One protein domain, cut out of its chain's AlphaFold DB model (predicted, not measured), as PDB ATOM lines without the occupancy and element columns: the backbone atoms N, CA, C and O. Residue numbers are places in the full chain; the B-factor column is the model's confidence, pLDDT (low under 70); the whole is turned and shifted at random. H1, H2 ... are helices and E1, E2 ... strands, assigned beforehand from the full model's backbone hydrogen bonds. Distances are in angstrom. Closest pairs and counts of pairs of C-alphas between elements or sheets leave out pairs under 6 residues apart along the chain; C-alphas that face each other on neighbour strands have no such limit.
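This is residues 20 to 129 of the 132 residues of an uncharacterized protein of Lactobacillus acetotolerans (UniProt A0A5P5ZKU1). A twisted sheet of four strands has two helices, H1 and H5, over one face, and an arm of three short helices, H2, H3 and H4, reaches out beyond one end of the sheet and makes the length of the model. The chain goes out along H2 to H3 and comes back along H4; residues 83 to 88 stick out from this arm, and the short helix H6 grazes the sheet near E1. The printed part has 110 residues with six named helices and four named strands, in the order E1 E2 H1 E3 H2 H3 H4 H5 E4 H6; the sheet's order is E2 E1 E3 E4, mixed, and the class is mixed, helices and strands. The whole is compact, with a radius of gyration of the C-alphas of 14.6 A, but elongated in outline, with spans of 43 by 28 by 24 A.

E1, residues 23 to 29, and E2, residues 33 to 36, are a hairpin, antiparallel at 156 degrees, with N 29 and O 33 at 2.8 A, within hydrogen-bond range. E2 is an edge strand, and its residues 34 to 35 also pair, antiparallel, with residues 42 to 43. H1, residues 46 to 56, is on the sheet at a height over the sheet of 9.2 A; it lies over E1 and runs slantwise to the strands, only just, at 33 degrees to E1 on the local plane. E3, residues 61 to 65, is parallel to E1 at 22 degrees, with N 63 and O 24 at 2.8 A. H2, residues 67 to 72, only grazes the sheet with its residues 67 to 70; the closest C-alphas of E1 and H2 are those of Tyr 28 and Tyr 69, 6.2 A apart. H3, residues 76 to 84, and H4, residues 91 to 97, are not on the sheet. H2 and H4 touch, about perpendicular at 88 degrees, with the C-alphas of Asn 70 and Ala 97 closest at 5.1 A. H3 and H4 are close but not clearly touching, with the C-alphas of Glu 78 and Ile 93 closest at 7.1 A. H5, residues 102 to 110, is on the sheet and touches H1 at a steep tilt of 43 degrees, the same way, with the C-alphas of Glu 47 and Val 107 closest at 6.4 A. H1 and H5 on one face of the sheet make two layers, one of helices and one of strands. E4, residues 116 to 118, is the other edge strand, parallel to E3 at 27 degrees, with N 117 and O 62 at 2.9 A. E3, H2 to H5 and E4 form a strand-helix-strand unit, two parallel neighbour strands with helices between them along the chain. H6, residues 123 to 127, only grazes the sheet with its residues 126 to 127, and is apart from H1 and H5. Every O i to N i+4 pair is within hydrogen-bond range in H1, H2, H3, H4 and H6; in H5 4 of 5 are.

E1 begins at C-alpha 23 (32.342, 100.345, 86.703) and is 18.7 A long; E2 has 4 residues, and E3 measures 13.1 A. H1 is 15.4 A long. H3, 12.1 A, begins at C-alpha 76 (66.452, 100.644, 85.056); H2 has 6 residues and H4 has 7. H5 measures 12.3 A, and E4 has 3 residues. H6, 5 residues, ends at C-alpha 127 (41.298, 93.591, 93.791).

The two C-alphas farthest apart are those of Ser 20 and Asp 77, at 45.3 A. The printed part has no cut; the links from E2 to H1 and from H3 to H4 are short, the others tight. Residues 83 to 88, of which 83 to 84 belong to H3, stand free. The mean pLDDT of the printed part is 86.2, and residues 20 to 21, 30 and 85 to 89 are under 70.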
ATOM      1  N   SER A  20      21.973  99.561  86.095       52.03
ATOM      2  CA  SER A  20      22.846 100.642  85.616       52.03
ATOM      3  C   SER A  20      24.304 100.194  85.616       52.03
ATOM      4  O   SER A  20      24.795  99.783  86.670       52.03
ATOM      5  N   GLY A  21      24.924 100.192  84.429       61.16
ATOM      6  CA  GLY A  21      26.153  99.453  84.161       61.16
ATOM      7  C   GLY A  21      27.210  99.633  85.250       61.16
ATOM      8  O   GLY A  21      27.384 100.707  85.823       61.16
ATOM      9  N   ARG A  22      27.914  98.556  85.582       77.19
ATOM     10  CA  ARG A  22      28.971  98.615  86.594       77.19
ATOM     11  C   ARG A  22      30.171  99.400  86.066       77.19
ATOM     12  O   ARG A  22      30.359  99.516  84.851       77.19
ATOM     13  N   LYS A  23      30.973  99.921  86.998       89.50
ATOM     14  CA  LYS A  23      32.342 100.345  86.703       89.50
ATOM     15  C   LYS A  23      33.163  99.085  86.451       89.50
ATOM     16  O   LYS A  23      33.166  98.194  87.297       89.50
ATOM     17  N   MET A  24      33.809  99.006  85.298       92.31
ATOM     18  CA  MET A  24      34.655  97.874  84.924       92.31
ATOM     19  C   MET A  24      36.096  98.343  84.800       92.31
ATOM     20  O   MET A  24      36.342  99.385  84.203       92.31
ATOM     21  N   LEU A  25      37.031  97.579  85.357       95.12
ATOM     22  CA  LEU A  25      38.454  97.897  85.331       95.12
ATOM     23  C   LEU A  25      39.173  97.013  84.311       95.12
ATOM     24  O   LEU A  25      39.077  95.784  84.370       95.12
ATOM     25  N   ILE A  26      39.921  97.654  83.417       95.44
ATOM     26  CA  ILE A  26      40.937  97.022  82.582       95.44
ATOM     27  C   ILE A  26      42.299  97.472  83.104       95.44
ATOM     28  O   ILE A  26      42.530  98.665  83.313       95.44
ATOM     29  N   THR A  27      43.212  96.530  83.303       94.06
ATOM     30  CA  THR A  27      44.591  96.825  83.685       94.06
ATOM     31  C   THR A  27      45.570  96.217  82.696       94.06
ATOM     32  O   THR A  27      45.321  95.146  82.144       94.06
ATOM     33  N   TYR A  28      46.686  96.899  82.463       90.50
ATOM     34  CA  TYR A  28      47.790  96.309  81.724       90.50
ATOM     35  C   TYR A  28      48.486  95.246  82.588       90.50
ATOM     36  O   TYR A  28      48.949  95.531  83.694       90.50
ATOM     37  N   ALA A  29      48.525  94.015  82.087       80.44
ATOM     38  CA  ALA A  29      49.037  92.838  82.774       80.44
ATOM     39  C   ALA A  29      50.391  92.383  82.205       80.44
ATOM     40  O   ALA A  29      50.892  92.891  81.199       80.44
ATOM     41  N   VAL A  30      51.002  91.406  82.879       69.06
ATOM     42  CA  VAL A  30      52.268  90.784  82.462       69.06
ATOM     43  C   VAL A  30      52.118  90.171  81.057       69.06
ATOM     44  O   VAL A  30      51.063  89.628  80.737       69.06
ATOM     45  N   TYR A  31      53.185  90.227  80.245       74.75
ATOM     46  CA  TYR A  31      53.268  89.730  78.855       74.75
ATOM     47  C   TYR A  31      52.586  90.570  77.763       74.75
ATOM     48  O   TYR A  31      52.185  90.016  76.740       74.75
ATOM     49  N   ASP A  32      52.501  91.890  77.940       83.69
ATOM     50  CA  ASP A  32      51.924  92.796  76.929       83.69
ATOM     51  C   ASP A  32      50.469  92.450  76.603       83.69
ATOM     52  O   ASP A  32      50.066  92.312  75.449       83.69
ATOM     53  N   LYS A  33      49.691  92.237  77.671       91.56
ATOM     54  CA  LYS A  33      48.272  91.891  77.606       91.56
ATOM     55  C   LYS A  33      47.429  92.846  78.434       91.56
ATOM     56  O   LYS A  33      47.889  93.432  79.413       91.56
ATOM     57  N   TRP A  34      46.155  92.927  78.086       93.75
ATOM     58  CA  TRP A  34      45.142  93.699  78.793       93.75
ATOM     59  C   TRP A  34      44.205  92.763  79.543       93.75
ATOM     60  O   TRP A  34      43.588  91.883  78.951       93.75
ATOM     61  N   LEU A  35      44.103  92.954  80.852       94.50
ATOM     62  CA  LEU A  35      43.312  92.128  81.754       94.50
ATOM     63  C   LEU A  35      42.039  92.866  82.158       94.50
ATOM     64  O   LEU A  35      42.103  93.939  82.762       94.50
ATOM     65  N   VAL A  36      40.886  92.257  81.907       94.69
ATOM     66  CA  VAL A  36      39.616  92.670  82.508       94.69
ATOM     67  C   VAL A  36      39.556  92.104  83.923       94.69
ATOM     68  O   VAL A  36      39.411  90.899  84.116       94.69
ATOM     69  N   LYS A  37      39.650  92.965  84.944       92.75
ATOM     70  CA  LYS A  37      39.725  92.510  86.347       92.75
ATOM     71  C   LYS A  37      38.465  91.790  86.817       92.75
ATOM     72  O   LYS A  37      38.568  90.927  87.677       92.75
ATOM     73  N   TYR A  38      37.309  92.109  86.237       90.50
ATOM     74  CA  TYR A  38      36.033  91.532  86.648       90.50
ATOM     75  C   TYR A  38      36.007  90.010  86.538       90.50
ATOM     76  O   TYR A  38      35.768  89.336  87.529       90.50
ATOM     77  N   ASP A  39      36.261  89.455  85.360       90.62
ATOM     78  CA  ASP A  39      36.196  88.011  85.114       90.62
ATOM     79  C   ASP A  39      37.556  87.368  84.837       90.62
ATOM     80  O   ASP A  39      37.628  86.148  84.725       90.62
ATOM     81  N   GLY A  40      38.622  88.165  84.780       91.31
ATOM     82  CA  GLY A  40      39.976  87.681  84.565       91.31
ATOM     83  C   GLY A  40      40.317  87.414  83.101       91.31
ATOM     84  O   GLY A  40      41.358  86.819  82.836       91.31
ATOM     85  N   GLU A  41      39.472  87.831  82.153       94.06
ATOM     86  CA  GLU A  41      39.747  87.650  80.726       94.06
ATOM     87  C   GLU A  41      40.921  88.518  80.263       94.06
ATOM     88  O   GLU A  41      41.077  89.672  80.680       94.06
ATOM     89  N   VAL A  42      41.740  87.951  79.377       95.12
ATOM     90  CA  VAL A  42      43.005  88.533  78.921       95.12
ATOM     91  C   VAL A  42      42.967  88.736  77.409       95.12
ATOM     92  O   VAL A  42      42.580  87.838  76.667       95.12
ATOM     93  N   PHE A  43      43.410  89.907  76.958       95.44
ATOM     94  CA  PHE A  43      43.348  90.343  75.565       95.44
ATOM     95  C   PHE A  43      44.702  90.846  75.070       95.44
ATOM     96  O   PHE A  43      45.516  91.338  75.851       95.44
ATOM     97  N   ASP A  44      44.930  90.758  73.760       94.12
ATOM     98  CA  ASP A  44      46.171  91.236  73.142       94.12
ATOM     99  C   ASP A  44      46.194  92.760  73.032       94.12
ATOM    100  O   ASP A  44      47.249  93.378  73.135       94.12
ATOM    101  N   THR A  45      45.028  93.381  72.842       94.12
ATOM    102  CA  THR A  45      44.914  94.835  72.690       94.12
ATOM    103  C   THR A  45      43.841  95.418  73.599       94.12
ATOM    104  O   THR A  45      42.933  94.719  74.065       94.12
ATOM    105  N   LEU A  46      43.941  96.724  73.860       94.56
ATOM    106  CA  LEU A  46      42.974  97.427  74.694       94.56
ATOM    107  C   LEU A  46      41.602  97.492  74.009       94.56
ATOM    108  O   LEU A  46      40.578  97.325  74.665       94.56
ATOM    109  N   GLU A  47      41.578  97.672  72.688       95.56
ATOM    110  CA  GLU A  47      40.366  97.695  71.864       95.56
ATOM    111  C   GLU A  47      39.569  96.394  72.018       95.56
ATOM    112  O   GLU A  47      38.365  96.431  72.271       95.56
ATOM    113  N   GLN A  48      40.246  95.241  71.966       96.25
ATOM    114  CA  GLN A  48      39.610  93.935  72.159       96.25
ATOM    115  C   GLN A  48      38.943  93.823  73.539       96.25
ATOM    116  O   GLN A  48      37.808  93.354  73.645       96.25
ATOM    117  N   ALA A  49      39.618  94.295  74.591       95.81
ATOM    118  CA  ALA A  49      39.067  94.307  75.943       95.81
ATOM    119  C   ALA A  49      37.852  95.254  76.066       95.81
ATOM    120  O   ALA A  49      36.857  94.913  76.715       95.81
ATOM    121  N   ILE A  50      37.893  96.423  75.416       95.19
ATOM    122  CA  ILE A  50      36.772  97.374  75.372       95.19
ATOM    123  C   ILE A  50      35.566  96.774  74.645       95.19
ATOM    124  O   ILE A  50      34.448  96.824  75.170       95.19
ATOM    125  N   ASP A  51      35.775  96.186  73.466       95.31
ATOM    126  CA  ASP A  51      34.714  95.540  72.693       95.31
ATOM    127  C   ASP A  51      34.072  94.407  73.486       95.31
ATOM    128  O   ASP A  51      32.842  94.330  73.590       95.31
ATOM    129  N   TYR A  52      34.892  93.576  74.125       95.06
ATOM    130  CA  TYR A  52      34.425  92.521  75.005       95.06
ATOM    131  C   TYR A  52      33.505  93.055  76.115       95.06
ATOM    132  O   TYR A  52      32.367  92.590  76.260       95.06
ATOM    133  N   LEU A  53      33.941  94.081  76.859       91.94
ATOM    134  CA  LEU A  53      33.135  94.690  77.922       91.94
ATOM    135  C   LEU A  53      31.826  95.281  77.389       91.94
ATOM    136  O   LEU A  53      30.753  95.064  77.964       91.94
ATOM    137  N   LYS A  54      31.899  96.015  76.279       89.31
ATOM    138  CA  LYS A  54      30.752  96.656  75.628       89.31
ATOM    139  C   LYS A  54      29.701  95.634  75.202       89.31
ATOM    140  O   LYS A  54      28.511  95.856  75.437       89.31
ATOM    141  N   HIS A  55      30.123  94.524  74.603       89.38
ATOM    142  CA  HIS A  55      29.217  93.491  74.112       89.38
ATOM    143  C   HIS A  55      28.647  92.621  75.234       89.38
ATOM    144  O   HIS A  55      27.446  92.342  75.226       89.38
ATOM    145  N   LYS A  56      29.474  92.227  76.207       90.06
ATOM    146  CA  LYS A  56      29.074  91.281  77.256       90.06
ATOM    147  C   LYS A  56      28.370  91.943  78.437       90.06
ATOM    148  O   LYS A  56      27.380  91.406  78.929       90.06
ATOM    149  N   TYR A  57      28.856  93.097  78.890       86.25
ATOM    150  CA  TYR A  57      28.435  93.685  80.166       86.25
ATOM    151  C   TYR A  57      27.743  95.039  80.053       86.25
ATOM    152  O   TYR A  57      27.040  95.416  80.988       86.25
ATOM    153  N   ARG A  58      27.918  95.763  78.937       85.44
ATOM    154  CA  ARG A  58      27.382  97.125  78.745       85.44
ATOM    155  C   ARG A  58      27.711  98.033  79.953       85.44
ATOM    156  O   ARG A  58      26.794  98.498  80.637       85.44
ATOM    157  N   PRO A  59      29.006  98.233  80.267       86.69
ATOM    158  CA  PRO A  59      29.432  98.984  81.446       86.69
ATOM    159  C   PRO A  59      28.928 100.428  81.393       86.69
ATOM    160  O   PRO A  59      28.800 101.000  80.312       86.69
ATOM    161  N   ALA A  60      28.672 101.037  82.557       85.69
ATOM    162  CA  ALA A  60      28.382 102.473  82.596       85.69
ATOM    163  C   ALA A  60      29.666 103.292  82.515       85.69
ATOM    164  O   ALA A  60      29.628 104.401  82.002       85.69
ATOM    165  N   LYS A  61      30.772 102.736  83.022       91.06
ATOM    166  CA  LYS A  61      32.092 103.355  83.010       91.06
ATOM    167  C   LYS A  61      33.177 102.298  82.880       91.06
ATOM    168  O   LYS A  61      33.083 101.241  83.513       91.06
ATOM    169  N   VAL A  62      34.203 102.595  82.098       94.12
ATOM    170  CA  VAL A  62      35.403 101.773  81.977       94.12
ATOM    171  C   VAL A  62      36.587 102.539  82.549       94.12
ATOM    172  O   VAL A  62      36.858 103.669  82.157       94.12
ATOM    173  N   LEU A  63      37.277 101.924  83.500       95.25
ATOM    174  CA  LEU A  63      38.491 102.444  84.105       95.25
ATOM    175  C   LEU A  63      39.685 101.742  83.467       95.25
ATOM    176  O   LEU A  63      39.700 100.511  83.403       95.25
ATOM    177  N   ILE A  64      40.670 102.507  83.012       95.00
ATOM    178  CA  ILE A  64      41.898 101.985  82.415       95.00
ATOM    179  C   ILE A  64      43.069 102.299  83.335       95.00
ATOM    180  O   ILE A  64      43.365 103.467  83.581       95.00
ATOM    181  N   ASN A  65      43.740 101.253  83.813       92.56
ATOM    182  CA  ASN A  65      44.998 101.357  84.542       92.56
ATOM    183  C   ASN A  65      46.133 100.762  83.698       92.56
ATOM    184  O   ASN A  65      46.361  99.550  83.695       92.56
ATOM    185  N   ASP A  66      46.838 101.631  82.984       89.38
ATOM    186  CA  ASP A  66      47.997 101.298  82.153       89.38
ATOM    187  C   ASP A  66      49.322 101.776  82.781       89.38
ATOM    188  O   ASP A  66      50.356 101.790  82.122       89.38
ATOM    189  N   TYR A  67      49.326 102.116  84.073       85.38
ATOM    190  CA  TYR A  67      50.517 102.597  84.782       85.38
ATOM    191  C   TYR A  67      51.712 101.647  84.630       85.38
ATOM    192  O   TYR A  67      52.833 102.061  84.328       85.38
ATOM    193  N   THR A  68      51.459 100.342  84.759       83.00
ATOM    194  CA  THR A  68      52.487  99.308  84.629       83.00
ATOM    195  C   THR A  68      53.106  99.283  83.225       83.00
ATOM    196  O   THR A  68      54.294  99.005  83.095       83.00
ATOM    197  N   TYR A  69      52.356  99.647  82.176       83.88
ATOM    198  CA  TYR A  69      52.894  99.778  80.816       83.88
ATOM    199  C   TYR A  69      53.985 100.846  80.740       83.88
ATOM    200  O   TYR A  69      55.043 100.620  80.154       83.88
ATOM    201  N   ASN A  70      53.735 102.013  81.340       83.81
ATOM    202  CA  ASN A  70      54.707 103.099  81.345       83.81
ATOM    203  C   ASN A  70      55.941 102.732  82.165       83.81
ATOM    204  O   ASN A  70      57.051 102.997  81.711       83.81
ATOM    205  N   LEU A  71      55.761 102.064  83.310       83.00
ATOM    206  CA  LEU A  71      56.880 101.562  84.111       83.00
ATOM    207  C   LEU A  71      57.768 100.590  83.326       83.00
ATOM    208  O   LEU A  71      58.985 100.729  83.353       83.00
ATOM    209  N   PHE A  72      57.188  99.656  82.565       81.19
ATOM    210  CA  PHE A  72      57.972  98.714  81.756       81.19
ATOM    211  C   PHE A  72      58.808  99.376  80.654       81.19
ATOM    212  O   PHE A  72      59.744  98.764  80.145       81.19
ATOM    213  N   LYS A  73      58.479 100.610  80.265       82.12
ATOM    214  CA  LYS A  73      59.224 101.375  79.258       82.12
ATOM    215  C   LYS A  73      60.290 102.291  79.844       82.12
ATOM    216  O   LYS A  73      61.039 102.897  79.078       82.12
ATOM    217  N   MET A  74      60.333 102.430  81.165       84.31
ATOM    218  CA  MET A  74      61.351 103.223  81.837       84.31
ATOM    219  C   MET A  74      62.689 102.493  81.850       84.31
ATOM    220  O   MET A  74      62.760 101.264  81.816       84.31
ATOM    221  N   SER A  75      63.766 103.270  81.902       85.62
ATOM    222  CA  SER A  75      65.100 102.719  82.123       85.62
ATOM    223  C   SER A  75      65.234 102.150  83.541       85.62
ATOM    224  O   SER A  75      64.547 102.582  84.469       85.62
ATOM    225  N   MET A  76      66.158 101.203  83.728       83.62
ATOM    226  CA  MET A  76      66.452 100.644  85.056       83.62
ATOM    227  C   MET A  76      66.857 101.727  86.067       83.62
ATOM    228  O   MET A  76      66.439 101.657  87.218       83.62
ATOM    229  N   ASP A  77      67.584 102.758  85.630       83.56
ATOM    230  CA  ASP A  77      67.984 103.887  86.478       83.56
ATOM    231  C   ASP A  77      66.774 104.700  86.968       83.56
ATOM    232  O   ASP A  77      66.736 105.156  88.110       83.56
ATOM    233  N   GLU A  78      65.758 104.886  86.121       81.69
ATOM    234  CA  GLU A  78      64.519 105.585  86.482       81.69
ATOM    235  C   GLU A  78      63.663 104.759  87.445       81.69
ATOM    236  O   GLU A  78      63.136 105.302  88.418       81.69
ATOM    237  N   LEU A  79      63.577 103.446  87.218       81.38
ATOM    238  CA  LEU A  79      62.903 102.514  88.125       81.38
ATOM    239  C   LEU A  79      63.592 102.465  89.494       81.38
ATOM    240  O   LEU A  79      62.929 102.458  90.530       81.38
ATOM    241  N   GLU A  80      64.923 102.483  89.517       80.69
ATOM    242  CA  GLU A  80      65.697 102.504  90.755       80.69
ATOM    243  C   GLU A  80      65.493 103.811  91.535       80.69
ATOM    244  O   GLU A  80      65.346 103.787  92.759       80.69
ATOM    245  N   ARG A  81      65.400 104.954  90.843       77.00
ATOM    246  CA  ARG A  81      65.065 106.246  91.467       77.00
ATOM    247  C   ARG A  81      63.656 106.258  92.054       77.00
ATOM    248  O   ARG A  81      63.491 106.734  93.175       77.00
ATOM    249  N   LEU A  82      62.675 105.691  91.346       75.38
ATOM    250  CA  LEU A  82      61.310 105.507  91.856       75.38
ATOM    251  C   LEU A  82      61.280 104.621  93.107       75.38
ATOM    252  O   LEU A  82      60.553 104.914  94.052       75.38
ATOM    253  N   SER A  83      62.085 103.555  93.133       74.62
ATOM    254  CA  SER A  83      62.107 102.600  94.244       74.62
ATOM    255  C   SER A  83      62.831 103.113  95.492       74.62
ATOM    256  O   SER A  83      62.505 102.670  96.592       74.62
ATOM    257  N   ARG A  84      63.848 103.973  95.348       70.88
ATOM    258  CA  ARG A  84      64.726 104.375  96.464       70.88
ATOM    259  C   ARG A  84      64.201 105.551  97.289       70.88
ATOM    260  O   ARG A  84      64.608 105.677  98.437       70.88
ATOM    261  N   ASN A  85      63.331 106.397  96.734       65.88
ATOM    262  CA  ASN A  85      62.787 107.578  97.416       65.88
ATOM    263  C   ASN A  85      61.277 107.729  97.150       65.88
ATOM    264  O   ASN A  85      60.882 108.607  96.387       65.88
ATOM    265  N   PRO A  86      60.414 106.909  97.778       62.69
ATOM    266  CA  PRO A  86      58.963 107.027  97.608       62.69
ATOM    267  C   PRO A  86      58.409 108.393  98.057       62.69
ATOM    268  O   PRO A  86      57.441 108.873  97.474       62.69
ATOM    269  N   ASP A  87      59.063 109.056  99.018       64.25
ATOM    270  CA  ASP A  87      58.652 110.370  99.543       64.25
ATOM    271  C   ASP A  87      59.228 111.562  98.756       64.25
ATOM    272  O   ASP A  87      58.868 112.712  99.002       64.25
ATOM    273  N   ASN A  88      60.154 111.305  97.828       65.88
ATOM    274  CA  ASN A  88      60.823 112.330  97.026       65.88
ATOM    275  C   ASN A  88      61.018 111.821  95.592       65.88
ATOM    276  O   ASN A  88      62.123 111.842  95.039       65.88
ATOM    277  N   ILE A  89      59.936 111.270  95.037       67.19
ATOM    278  CA  ILE A  89      59.885 110.859  93.641       67.19
ATOM    279  C   ILE A  89      60.033 112.119  92.793       67.19
ATOM    280  O   ILE A  89      59.305 113.090  92.975       67.19
ATOM    281  N   ASP A  90      60.966 112.084  91.848       73.00
ATOM    282  CA  ASP A  90      61.112 113.128  90.840       73.00
ATOM    283  C   ASP A  90      59.783 113.309  90.084       73.00
ATOM    284  O   ASP A  90      59.309 112.392  89.401       73.00
ATOM    285  N   ASP A  91      59.190 114.499  90.207       75.69
ATOM    286  CA  ASP A  91      57.926 114.873  89.570       75.69
ATOM    287  C   ASP A  91      57.923 114.592  88.060       75.69
ATOM    288  O   ASP A  91      56.875 114.280  87.491       75.69
ATOM    289  N   GLU A  92      59.069 114.683  87.376       78.56
ATOM    290  CA  GLU A  92      59.162 114.371  85.948       78.56
ATOM    291  C   GLU A  92      59.085 112.872  85.662       78.56
ATOM    292  O   GLU A  92      58.514 112.458  84.646       78.56
ATOM    293  N   ILE A  93      59.644 112.038  86.541       76.44
ATOM    294  CA  ILE A  93      59.533 110.582  86.427       76.44
ATOM    295  C   ILE A  93      58.088 110.169  86.728       76.44
ATOM    296  O   ILE A  93      57.486 109.439  85.937       76.44
ATOM    297  N   LEU A  94      57.481 110.713  87.789       77.56
ATOM    298  CA  LEU A  94      56.088 110.429  88.139       77.56
ATOM    299  C   LEU A  94      55.115 110.858  87.031       77.56
ATOM    300  O   LEU A  94      54.227 110.091  86.658       77.56
ATOM    301  N   LYS A  95      55.303 112.045  86.440       81.31
ATOM    302  CA  LYS A  95      54.492 112.520  85.302       81.31
ATOM    303  C   LYS A  95      54.593 111.606  84.088       81.31
ATOM    304  O   LYS A  95      53.606 111.414  83.385       81.31
ATOM    305  N   ARG A  96      55.774 111.047  83.815       80.00
ATOM    306  CA  ARG A  96      55.957 110.106  82.700       80.00
ATOM    307  C   ARG A  96      55.322 108.753  82.994       80.00
ATOM    308  O   ARG A  96      54.706 108.186  82.097       80.00
ATOM    309  N   ALA A  97      55.405 108.275  84.235       76.94
ATOM    310  CA  ALA A  97      54.757 107.033  84.655       76.94
ATOM    311  C   ALA A  97      53.224 107.140  84.605       76.94
ATOM    312  O   ALA A  97      52.538 106.182  84.255       76.94
ATOM    313  N   THR A  98      52.690 108.327  84.903       82.56
ATOM    314  CA  THR A  98      51.248 108.603  84.969       82.56
ATOM    315  C   THR A  98      50.662 109.219  83.696       82.56
ATOM    316  O   THR A  98      49.509 109.644  83.662       82.56
ATOM    317  N   LYS A  99      51.422 109.268  82.603       86.88
ATOM    318  CA  LYS A  99      50.889 109.782  81.343       86.88
ATOM    319  C   LYS A  99      49.968 108.743  80.688       86.88
ATOM    320  O   LYS A  99      50.356 107.578  80.612       86.88
ATOM    321  N   PRO A 100      48.796 109.131  80.154       87.25
ATOM    322  CA  PRO A 100      47.984 108.215  79.364       87.25
ATOM    323  C   PRO A 100      48.778 107.603  78.206       87.25
ATOM    324  O   PRO A 100      49.552 108.294  77.534       87.25
ATOM    325  N   THR A 101      48.607 106.303  77.976       89.69
ATOM    326  CA  THR A 101      49.301 105.618  76.879       89.69
ATOM    327  C   THR A 101      48.673 105.926  75.522       89.69
ATOM    328  O   THR A 101      47.523 106.351  75.416       89.69
ATOM    329  N   LYS A 102      49.408 105.643  74.436       90.62
ATOM    330  CA  LYS A 102      48.863 105.741  73.070       90.62
ATOM    331  C   LYS A 102      47.629 104.856  72.868       90.62
ATOM    332  O   LYS A 102      46.710 105.271  72.172       90.62
ATOM    333  N   ALA A 103      47.608 103.672  73.485       90.12
ATOM    334  CA  ALA A 103      46.459 102.770  73.440       90.12
ATOM    335  C   ALA A 103      45.233 103.421  74.095       90.12
ATOM    336  O   ALA A 103      44.154 103.438  73.510       90.12
ATOM    337  N   PHE A 104      45.411 104.049  75.263       93.06
ATOM    338  CA  PHE A 104      44.350 104.811  75.916       93.06
ATOM    339  C   PHE A 104      43.832 105.971  75.044       93.06
ATOM    340  O   PHE A 104      42.626 106.128  74.846       93.06
ATOM    341  N   GLU A 105      44.738 106.776  74.480       93.50
ATOM    342  CA  GLU A 105      44.374 107.892  73.597       93.50
ATOM    343  C   GLU A 105      43.609 107.431  72.346       93.50
ATOM    344  O   GLU A 105      42.741 108.154  71.848       93.50
ATOM    345  N   GLN A 106      43.930 106.243  71.826       93.75
ATOM    346  CA  GLN A 106      43.255 105.638  70.682       93.75
ATOM    347  C   GLN A 106      41.830 105.203  71.040       93.75
ATOM    348  O   GLN A 106      40.888 105.613  70.358       93.75
ATOM    349  N   VAL A 107      41.634 104.484  72.149       93.31
ATOM    350  CA  VAL A 107      40.290 104.018  72.526       93.31
ATOM    351  C   VAL A 107      39.337 105.151  72.896       93.31
ATOM    352  O   VAL A 107      38.149 105.063  72.596       93.31
ATOM    353  N   ILE A 108      39.820 106.267  73.453       94.06
ATOM    354  CA  ILE A 108      38.964 107.451  73.649       94.06
ATOM    355  C   ILE A 108      38.402 107.959  72.314       94.06
ATOM    356  O   ILE A 108      37.239 108.361  72.239       94.06
ATOM    357  N   LYS A 109      39.216 107.950  71.253       93.94
ATOM    358  CA  LYS A 109      38.801 108.423  69.925       93.94
ATOM    359  C   LYS A 109      37.855 107.442  69.242       93.94
ATOM    360  O   LYS A 109      36.907 107.874  68.590       93.94
ATOM    361  N   GLU A 110      38.107 106.146  69.382       94.44
ATOM    362  CA  GLU A 110      37.316 105.089  68.742       94.44
ATOM    363  C   GLU A 110      35.968 104.851  69.439       94.44
ATOM    364  O   GLU A 110      34.973 104.522  68.785       94.44
ATOM    365  N   TYR A 111      35.894 105.093  70.752       92.38
ATOM    366  CA  TYR A 111      34.708 104.839  71.571       92.38
ATOM    367  C   TYR A 111      34.162 106.106  72.259       92.38
ATOM    368  O   TYR A 111      33.920 106.092  73.467       92.38
ATOM    369  N   PRO A 112      33.824 107.181  71.519       88.62
ATOM    370  CA  PRO A 112      33.450 108.478  72.102       88.62
ATOM    371  C   PRO A 112      32.121 108.469  72.878       88.62
ATOM    372  O   PRO A 112      31.742 109.465  73.485       88.62
ATOM    373  N   LYS A 113      31.362 107.366  72.813       86.25
ATOM    374  CA  LYS A 113      30.086 107.182  73.527       86.25
ATOM    375  C   LYS A 113      30.234 106.417  74.846       86.25
ATOM    376  O   LYS A 113      29.240 106.284  75.556       86.25
ATOM    377  N   LEU A 114      31.411 105.862  75.135       87.81
ATOM    378  CA  LEU A 114      31.697 105.202  76.407       87.81
ATOM    379  C   LEU A 114      32.303 106.219  77.380       87.81
ATOM    380  O   LEU A 114      33.134 107.032  76.989       87.81
ATOM    381  N   ASP A 115      31.901 106.155  78.649       92.12
ATOM    382  CA  ASP A 115      32.587 106.869  79.729       92.12
ATOM    383  C   ASP A 115      33.859 106.083  80.077       92.12
ATOM    384  O   ASP A 115      33.792 105.028  80.715       92.12
ATOM    385  N   ILE A 116      35.000 106.548  79.565       94.00
ATOM    386  CA  ILE A 116      36.317 105.938  79.762       94.00
ATOM    387  C   ILE A 116      37.174 106.901  80.582       94.00
ATOM    388  O   ILE A 116      37.345 108.061  80.212       94.00
ATOM    389  N   GLU A 117      37.742 106.411  81.680       93.88
ATOM    390  CA  GLU A 117      38.598 107.187  82.576       93.88
ATOM    391  C   GLU A 117      39.951 106.503  82.760       93.88
ATOM    392  O   GLU A 117      40.040 105.286  82.925       93.88
ATOM    393  N   HIS A 118      41.008 107.311  82.754       93.31
ATOM    394  CA  HIS A 118      42.350 106.879  83.121       93.31
ATOM    395  C   HIS A 118      42.509 106.928  84.638       93.31
ATOM    396  O   HIS A 118      42.206 107.955  85.245       93.31
ATOM    397  N   VAL A 119      42.968 105.839  85.252       91.81
ATOM    398  CA  VAL A 119      43.094 105.742  86.711       91.81
ATOM    399  C   VAL A 119      44.438 105.171  87.144       91.81
ATOM    400  O   VAL A 119      45.006 104.292  86.496       91.81
ATOM    401  N   PHE A 120      44.887 105.615  88.317       88.00
ATOM    402  CA  PHE A 120      46.037 105.074  89.035       88.00
ATOM    403  C   PHE A 120      45.537 104.377  90.283       88.00
ATOM    404  O   PHE A 120      45.093 105.032  91.219       88.00
ATOM    405  N   LEU A 121      45.572 103.048  90.258       86.44
ATOM    406  CA  LEU A 121      45.135 102.208  91.367       86.44
ATOM    407  C   LEU A 121      46.301 101.334  91.824       86.44
ATOM    408  O   LEU A 121      47.013 100.764  90.987       86.44
ATOM    409  N   SER A 122      46.455 101.214  93.138       84.12
ATOM    410  CA  SER A 122      47.293 100.219  93.810       84.12
ATOM    411  C   SER A 122      46.766  98.799  93.582       84.12
ATOM    412  O   SER A 122      45.638  98.602  93.125       84.12
ATOM    413  N   ASP A 123      47.569  97.783  93.894       84.25
ATOM    414  CA  ASP A 123      47.142  96.391  93.718       84.25
ATOM    415  C   ASP A 123      45.949  96.030  94.619       84.25
ATOM    416  O   ASP A 123      45.015  95.381  94.154       84.25
ATOM    417  N   GLU A 124      45.904  96.549  95.848       86.50
ATOM    418  CA  GLU A 124      44.767  96.383  96.766       86.50
ATOM    419  C   GLU A 124      43.474  96.993  96.206       86.50
ATOM    420  O   GLU A 124      42.402  96.389  96.276       86.50
ATOM    421  N   GLU A 125      43.558  98.177  95.595       88.81
ATOM    422  CA  GLU A 125      42.408  98.826  94.960       88.81
ATOM    423  C   GLU A 125      41.940  98.074  93.710       88.81
ATOM    424  O   GLU A 125      40.739  98.004  93.446       88.81
ATOM    425  N   LYS A 126      42.862  97.471  92.947       88.75
ATOM    426  CA  LYS A 126      42.516  96.650  91.775       88.75
ATOM    427  C   LYS A 126      41.721  95.404  92.169       88.75
ATOM    428  O   LYS A 126      40.841  94.999  91.408       88.75
ATOM    429  N   GLU A 127      42.001  94.797  93.323       88.81
ATOM    430  CA  GLU A 127      41.298  93.591  93.791       88.81
ATOM    431  C   GLU A 127      39.807  93.828  94.072       88.81
ATOM    432  O   GLU A 127      38.995  92.913  93.937       88.81
ATOM    433  N   GLN A 128      39.402  95.072  94.345       88.06
ATOM    434  CA  GLN A 128      37.991  95.432  94.539       88.06
ATOM    435  C   GLN A 128      37.132  95.226  93.281       88.06
ATOM    436  O   GLN A 128      35.903  95.210  93.364       88.06
ATOM    437  N   TYR A 129      37.767  95.076  92.115       88.38
ATOM    438  CA  TYR A 129      37.098  94.898  90.829       88.38
ATOM    439  C   TYR A 129      37.042  93.441  90.370       88.38
ATOM    440  O   TYR A 129      36.474  93.192  89.310       88.38
TER     441      TYR A 129